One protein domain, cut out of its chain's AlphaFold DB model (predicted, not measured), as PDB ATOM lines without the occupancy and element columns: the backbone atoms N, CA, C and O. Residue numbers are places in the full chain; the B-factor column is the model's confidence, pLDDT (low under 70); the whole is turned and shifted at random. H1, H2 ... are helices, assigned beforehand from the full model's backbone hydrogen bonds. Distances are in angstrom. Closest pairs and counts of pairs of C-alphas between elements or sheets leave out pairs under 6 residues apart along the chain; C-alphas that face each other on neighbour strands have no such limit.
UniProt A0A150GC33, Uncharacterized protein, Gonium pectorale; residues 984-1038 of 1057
ATOM      1  N   PRO A 984      24.566   5.698  27.170       66.25
ATOM      2  CA  PRO A 984      25.153   6.370  26.026       66.25
ATOM      3  C   PRO A 984      25.807   7.667  26.509       66.25
ATOM      4  O   PRO A 984      25.132   8.615  26.904       66.25
ATOM      5  N   ALA A 985      27.135   7.702  26.485       71.19
ATOM      6  CA  ALA A 985      27.880   8.912  26.785       71.19
ATOM      7  C   ALA A 985      27.709   9.948  25.665       71.19
ATOM      8  O   ALA A 985      27.442   9.609  24.506       71.19
ATOM      9  N   CYS A 986      27.921  11.223  25.999       76.00
ATOM     10  CA  CYS A 986      27.975  12.283  24.995       76.00
ATOM     11  C   CYS A 986      28.977  11.922  23.878       76.00
ATOM     12  O   CYS A 986      30.152  11.640  24.134       76.00
ATOM     13  N   ALA A 987      28.499  11.950  22.634       75.88
ATOM     14  CA  ALA A 987      29.269  11.630  21.439       75.88
ATOM     15  C   ALA A 987      30.316  12.701  21.106       75.88
ATOM     16  O   ALA A 987      31.205  12.445  20.310       75.88
ATOM     17  N   ASN A 988      30.240  13.893  21.712       76.25
ATOM     18  CA  ASN A 988      31.313  14.875  21.599       76.25
ATOM     19  C   ASN A 988      32.527  14.413  22.435       76.25
ATOM     20  O   ASN A 988      32.436  14.462  23.666       76.25
ATOM     21  N   PRO A 989      33.667  14.032  21.820       64.75
ATOM     22  CA  PRO A 989      34.855  13.606  22.563       64.75
ATOM     23  C   PRO A 989      35.480  14.753  23.372       64.75
ATOM     24  O   PRO A 989      36.241  14.505  24.295       64.75
ATOM     25  N   ARG A 990      35.122  16.010  23.070       70.44
ATOM     26  CA  ARG A 990      35.497  17.215  23.830       70.44
ATOM     27  C   ARG A 990      34.348  17.751  24.678       70.44
ATOM     28  O   ARG A 990      34.243  18.952  24.912       70.44
ATOM     29  N   CYS A 991      33.396  16.902  25.050       77.94
ATOM     30  CA  CYS A 991      32.327  17.325  25.935       77.94
ATOM     31  C   CYS A 991      32.931  17.766  27.274       77.94
ATOM     32  O   CYS A 991      33.464  16.944  28.000       77.94
ATOM     33  N   THR A 992      32.796  19.041  27.616       77.12
ATOM     34  CA  THR A 992      33.108  19.588  28.949       77.12
ATOM     35  C   THR A 992      31.843  19.982  29.706       77.12
ATOM     36  O   THR A 992      31.905  20.467  30.831       77.12
ATOM     37  N   ASN A 993      30.669  19.774  29.096       77.25
ATOM     38  CA  ASN A 993      29.402  20.152  29.698       77.25
ATOM     39  C   ASN A 993      29.067  19.234  30.878       77.25
ATOM     40  O   ASN A 993      28.619  18.099  30.690       77.25
ATOM     41  N   LEU A 994      29.275  19.771  32.075       78.38
ATOM     42  CA  LEU A 994      28.932  19.167  33.359       78.38
ATOM     43  C   LEU A 994      27.568  19.643  33.882       78.38
ATOM     44  O   LEU A 994      27.031  19.040  34.801       78.38
ATOM     45  N   ALA A 995      26.995  20.689  33.277       70.56
ATOM     46  CA  ALA A 995      25.695  21.252  33.646       70.56
ATOM     47  C   ALA A 995      24.505  20.592  32.920       70.56
ATOM     48  O   ALA A 995      23.356  20.848  33.266       70.56
ATOM     49  N   GLY A 996      24.761  19.794  31.876       66.50
ATOM     50  CA  GLY A 996      23.725  19.022  31.180       66.50
ATOM     51  C   GLY A 996      23.390  17.710  31.882       66.50
ATOM     52  O   GLY A 996      24.038  17.345  32.864       66.50
ATOM     53  N   ASP A 997      22.420  16.984  31.318       71.25
ATOM     54  CA  ASP A 997      22.030  15.659  31.803       71.25
ATOM     55  C   ASP A 997      23.266  14.759  31.949       71.25
ATOM     56  O   ASP A 997      24.114  14.681  31.044       71.25
ATOM     57  N   SER A 998      23.375  14.077  33.091       71.56
ATOM     58  CA  SER A 998      24.429  13.080  33.282       71.56
ATOM     59  C   SER A 998      24.286  11.943  32.277       71.56
ATOM     60  O   SER A 998      23.197  11.670  31.779       71.56
ATOM     61  N   ASP A 999      25.372  11.215  32.005       71.44
ATOM     62  CA  ASP A 999      25.274  10.049  31.120       71.44
ATOM     63  C   ASP A 999      24.269   9.019  31.707       71.44
ATOM     64  O   ASP A 999      23.503   8.403  30.967       71.44
ATOM     65  N   ALA A1000      24.162   8.926  33.042       70.06
ATOM     66  CA  ALA A1000      23.132   8.138  33.728       70.06
ATOM     67  C   ALA A1000      21.702   8.655  33.484       70.06
ATOM     68  O   ALA A1000      20.802   7.861  33.220       70.06
ATOM     69  N   GLU A1001      21.477   9.969  33.546       74.56
ATOM     70  CA  GLU A1001      20.178  10.588  33.243       74.56
ATOM     71  C   GLU A1001      19.810  10.415  31.764       74.56
ATOM     72  O   GLU A1001      18.664  10.089  31.455       74.56
ATOM     73  N   LEU A1002      20.784  10.523  30.853       69.62
ATOM     74  CA  LEU A1002      20.601  10.232  29.428       69.62
ATOM     75  C   LEU A1002      20.177   8.775  29.209       69.62
ATOM     76  O   LEU A1002      19.277   8.518  28.407       69.62
ATOM     77  N   ALA A1003      20.763   7.825  29.941       71.75
ATOM     78  CA  ALA A1003      20.348   6.426  29.897       71.75
ATOM     79  C   ALA A1003      18.973   6.185  30.497       71.75
ATOM     80  O   ALA A1003      18.178   5.466  29.899       71.75
ATOM     81  N   ALA A1004      18.676   6.793  31.645       75.31
ATOM     82  CA  ALA A1004      17.367   6.696  32.272       75.31
ATOM     83  C   ALA A1004      16.282   7.253  31.338       75.31
ATOM     84  O   ALA A1004      15.257   6.608  31.124       75.31
ATOM     85  N   ALA A1005      16.539   8.395  30.696       71.81
ATOM     86  CA  ALA A1005      15.652   8.984  29.702       71.81
ATOM     87  C   ALA A1005      15.529   8.108  28.442       71.81
ATOM     88  O   ALA A1005      14.442   7.995  27.872       71.81
ATOM     89  N   ALA A1006      16.622   7.486  27.987       71.38
ATOM     90  CA  ALA A1006      16.600   6.563  26.853       71.38
ATOM     91  C   ALA A1006      15.783   5.298  27.168       71.38
ATOM     92  O   ALA A1006      14.983   4.870  26.338       71.38
ATOM     93  N   ALA A1007      15.931   4.749  28.377       75.00
ATOM     94  CA  ALA A1007      15.185   3.591  28.863       75.00
ATOM     95  C   ALA A1007      13.694   3.899  29.073       75.00
ATOM     96  O   ALA A1007      12.848   3.054  28.797       75.00
ATOM     97  N   ALA A1008      13.360   5.118  29.507       77.62
ATOM     98  CA  ALA A1008      11.981   5.546  29.735       77.62
ATOM     99  C   ALA A1008      11.168   5.771  28.443       77.62
ATOM    100  O   ALA A1008       9.976   6.058  28.522       77.62
ATOM    101  N   GLY A1009      11.779   5.692  27.252       71.62
ATOM    102  CA  GLY A1009      11.085   5.869  25.965       71.62
ATOM    103  C   GLY A1009      10.482   7.266  25.736       71.62
ATOM    104  O   GLY A1009       9.790   7.486  24.742       71.62
ATOM    105  N   GLY A1010      10.736   8.223  26.635       59.72
ATOM    106  CA  GLY A1010      10.163   9.566  26.606       59.72
ATOM    107  C   GLY A1010      10.912  10.491  25.648       59.72
ATOM    108  O   GLY A1010      11.935  11.069  26.001       59.72
ATOM    109  N   GLY A1011      10.382  10.683  24.438       51.47
ATOM    110  CA  GLY A1011      10.954  11.531  23.378       51.47
ATOM    111  C   GLY A1011      10.933  13.052  23.620       51.47
ATOM    112  O   GLY A1011      10.956  13.810  22.656       51.47
ATOM    113  N   GLY A1012      10.866  13.525  24.868       48.66
ATOM    114  CA  GLY A1012      10.556  14.926  25.194       48.66
ATOM    115  C   GLY A1012      11.719  15.930  25.156       48.66
ATOM    116  O   GLY A1012      11.467  17.128  25.103       48.66
ATOM    117  N   GLY A1013      12.982  15.490  25.162       54.25
ATOM    118  CA  GLY A1013      14.131  16.417  25.246       54.25
ATOM    119  C   GLY A1013      15.427  15.954  24.576       54.25
ATOM    120  O   GLY A1013      16.429  16.668  24.593       54.25
ATOM    121  N   GLN A1014      15.430  14.771  23.959       54.41
ATOM    122  CA  GLN A1014      16.645  14.127  23.456       54.41
ATOM    123  C   GLN A1014      17.083  14.697  22.102       54.41
ATOM    124  O   GLN A1014      16.392  14.565  21.092       54.41
ATOM    125  N   ARG A1015      18.281  15.289  22.049       65.81
ATOM    126  CA  ARG A1015      18.857  15.862  20.821       65.81
ATOM    127  C   ARG A1015      19.704  14.823  20.086       65.81
ATOM    128  O   ARG A1015      20.930  14.887  20.107       65.81
ATOM    129  N   ARG A1016      19.062  13.848  19.437       67.50
ATOM    130  CA  ARG A1016      19.761  12.915  18.529       67.50
ATOM    131  C   ARG A1016      20.337  13.676  17.324       67.50
ATOM    132  O   ARG A1016      19.778  14.695  16.909       67.50
ATOM    133  N   CYS A1017      21.445  13.203  16.734       66.00
ATOM    134  CA  CYS A1017      21.858  13.699  15.410       66.00
ATOM    135  C   CYS A1017      20.734  13.395  14.405       66.00
ATOM    136  O   CYS A1017      20.353  12.234  14.243       66.00
ATOM    137  N   GLY A1018      20.206  14.433  13.746       56.53
ATOM    138  CA  GLY A1018      19.011  14.357  12.895       56.53
ATOM    139  C   GLY A1018      19.107  13.436  11.669       56.53
ATOM    140  O   GLY A1018      18.100  13.266  10.997       56.53
ATOM    141  N   GLY A1019      20.268  12.838  11.380       55.25
ATOM    142  CA  GLY A1019      20.475  11.983  10.202       55.25
ATOM    143  C   GLY A1019      20.816  10.513  10.474       55.25
ATOM    144  O   GLY A1019      20.941   9.747   9.528       55.25
ATOM    145  N   GLY A1020      20.932  10.069  11.735       57.03
ATOM    146  CA  GLY A1020      21.318   8.671  12.008       57.03
ATOM    147  C   GLY A1020      20.873   8.070  13.339       57.03
ATOM    148  O   GLY A1020      21.030   6.869  13.534       57.03
ATOM    149  N   GLY A1021      20.331   8.860  14.273       59.94
ATOM    150  CA  GLY A1021      19.704   8.363  15.506       59.94
ATOM    151  C   GLY A1021      20.606   7.634  16.518       59.94
ATOM    152  O   GLY A1021      20.121   7.329  17.603       59.94
ATOM    153  N   ARG A1022      21.879   7.361  16.195       61.84
ATOM    154  CA  ARG A1022      22.811   6.587  17.038       61.84
ATOM    155  C   ARG A1022      23.633   7.437  18.009       61.84
ATOM    156  O   ARG A1022      24.003   6.938  19.065       61.84
ATOM    157  N   SER A1023      23.918   8.697  17.672       68.12
ATOM    158  CA  SER A1023      24.731   9.589  18.508       68.12
ATOM    159  C   SER A1023      23.883  10.455  19.441       68.12
ATOM    160  O   SER A1023      22.872  11.046  19.041       68.12
ATOM    161  N   TRP A1024      24.340  10.538  20.692       73.00
ATOM    162  CA  TRP A1024      23.689  11.236  21.798       73.00
ATOM    163  C   TRP A1024      24.534  12.432  22.233       73.00
ATOM    164  O   TRP A1024      25.758  12.347  22.272       73.00
ATOM    165  N   TYR A1025      23.896  13.552  22.572       76.06
ATOM    166  CA  TYR A1025      24.582  14.748  23.066       76.06
ATOM    167  C   TYR A1025      23.891  15.244  24.331       76.06
ATOM    168  O   TYR A1025      22.670  15.383  24.338       76.06
ATOM    169  N   CYS A1026      24.667  15.570  25.367       75.56
ATOM    170  CA  CYS A1026      24.129  16.109  26.623       75.56
ATOM    171  C   CYS A1026      23.619  17.558  26.496       75.56
ATOM    172  O   CYS A1026      22.945  18.060  27.386       75.56
ATOM    173  N   SER A1027      23.941  18.265  25.403       77.62
ATOM    174  CA  SER A1027      23.395  19.596  25.110       77.62
ATOM    175  C   SER A1027      23.444  19.946  23.622       77.62
ATOM    176  O   SER A1027      24.176  19.343  22.830       77.62
ATOM    177  N   ALA A1028      22.689  20.984  23.239       75.69
ATOM    178  CA  ALA A1028      22.759  21.573  21.901       75.69
ATOM    179  C   ALA A1028      24.162  22.107  21.576       75.69
ATOM    180  O   ALA A1028      24.612  21.985  20.439       75.69
ATOM    181  N   GLY A1029      24.862  22.649  22.580       77.69
ATOM    182  CA  GLY A1029      26.241  23.112  22.447       77.69
ATOM    183  C   GLY A1029      27.183  21.972  22.070       77.69
ATOM    184  O   GLY A1029      27.927  22.097  21.102       77.69
ATOM    185  N   CYS A1030      27.084  20.818  22.740       77.56
ATOM    186  CA  CYS A1030      27.888  19.645  22.387       77.56
ATOM    187  C   CYS A1030      27.567  19.113  20.986       77.56
ATOM    188  O   CYS A1030      28.483  18.756  20.249       77.56
ATOM    189  N   GLN A1031      26.293  19.108  20.592       80.06
ATOM    190  CA  GLN A1031      25.891  18.732  19.235       80.06
ATOM    191  C   GLN A1031      26.429  19.710  18.177       80.06
ATOM    192  O   GLN A1031      26.809  19.293  17.082       80.06
ATOM    193  N   GLY A1032      26.435  21.011  18.476       79.00
ATOM    194  CA  GLY A1032      26.985  22.057  17.615       79.00
ATOM    195  C   GLY A1032      28.500  21.938  17.474       79.00
ATOM    196  O   GLY A1032      28.992  21.836  16.357       79.00
ATOM    197  N   ALA A1033      29.224  21.849  18.592       77.81
ATOM    198  CA  ALA A1033      30.678  21.689  18.619       77.81
ATOM    199  C   ALA A1033      31.133  20.440  17.853       77.81
ATOM    200  O   ALA A1033      32.047  20.506  17.036       77.81
ATOM    201  N   HIS A1034      30.437  19.319  18.051       75.25
ATOM    202  CA  HIS A1034      30.709  18.087  17.322       75.25
ATOM    203  C   HIS A1034      30.458  18.224  15.812       75.25
ATOM    204  O   HIS A1034      31.242  17.733  15.005       75.25
ATOM    205  N   ARG A1035      29.391  18.927  15.403       76.00
ATOM    206  CA  ARG A1035      29.143  19.230  13.983       76.00
ATOM    207  C   ARG A1035      30.231  20.127  13.391       76.00
ATOM    208  O   ARG A1035      30.700  19.845  12.292       76.00
ATOM    209  N   SER A1036      30.658  21.155  14.122       77.81
ATOM    210  CA  SER A1036      31.734  22.062  13.706       77.81
ATOM    211  C   SER A1036      33.092  21.367  13.589       77.81
ATOM    212  O   SER A1036      33.926  21.804  12.805       77.81
ATOM    213  N   ALA A1037      33.304  20.263  14.311       72.06
ATOM    214  CA  ALA A1037      34.513  19.444  14.222       72.06
ATOM    215  C   ALA A1037      34.595  18.569  12.948       72.06
ATOM    216  O   ALA A1037      35.512  17.765  12.830       72.06
ATOM    217  N   GLY A1038      33.670  18.721  11.989       70.12
ATOM    218  CA  GLY A1038      33.741  18.064  10.674       70.12
ATOM    219  C   GLY A1038      32.862  16.820  10.515       70.12
ATOM    220  O   GLY A1038      32.805  16.238   9.435       70.12
TER     221      GLY A1038
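Overview. This is residues 984 to 1038 of the 1057 residues of an uncharacterized protein of Gonium pectorale (UniProt A0A150GC33). Little regular structure is present: two short helices, H1 and H2, lie toward opposite ends of a body made mostly of loops. One long loop, residues 984 to 998, passes by H2 before it reaches H1; another, residues 1008 to 1027, winds from H1 back through the middle to H2. The printed part has 55 residues, 18 of them in the two helices, with no named strand; the class is all helix. It is compact, with a radius of gyration of the C-alphas of 10.6 A, and spans 31 by 26 by 15 A.

Arrangement. H1, residues 999 to 1007, and H2, residues 1028 to 1036, are apart, with no C-alpha of the one within 8 A of the other. In both, every O i to N i+4 pair is within hydrogen-bond range.

Along the chain. H1 begins at C-alpha 999 (25.274, 10.049, 31.120). H2 ends at C-alpha 1036 (31.734, 22.062, 13.706). Each measures 12.2 A from first to last C-alpha.

Size, cuts and confidence. The C-alphas farthest apart, of Ala 1008 and Gly 1038, are 31.5 A apart. The link from H1 to H2 is long, 20 residues. Residues 1007 to 1012, of which 1007 belongs to H1, stand free. The printed part has no cut. Its mean pLDDT is 70.2; 18 residues are under 70, among them 1010 to 1023.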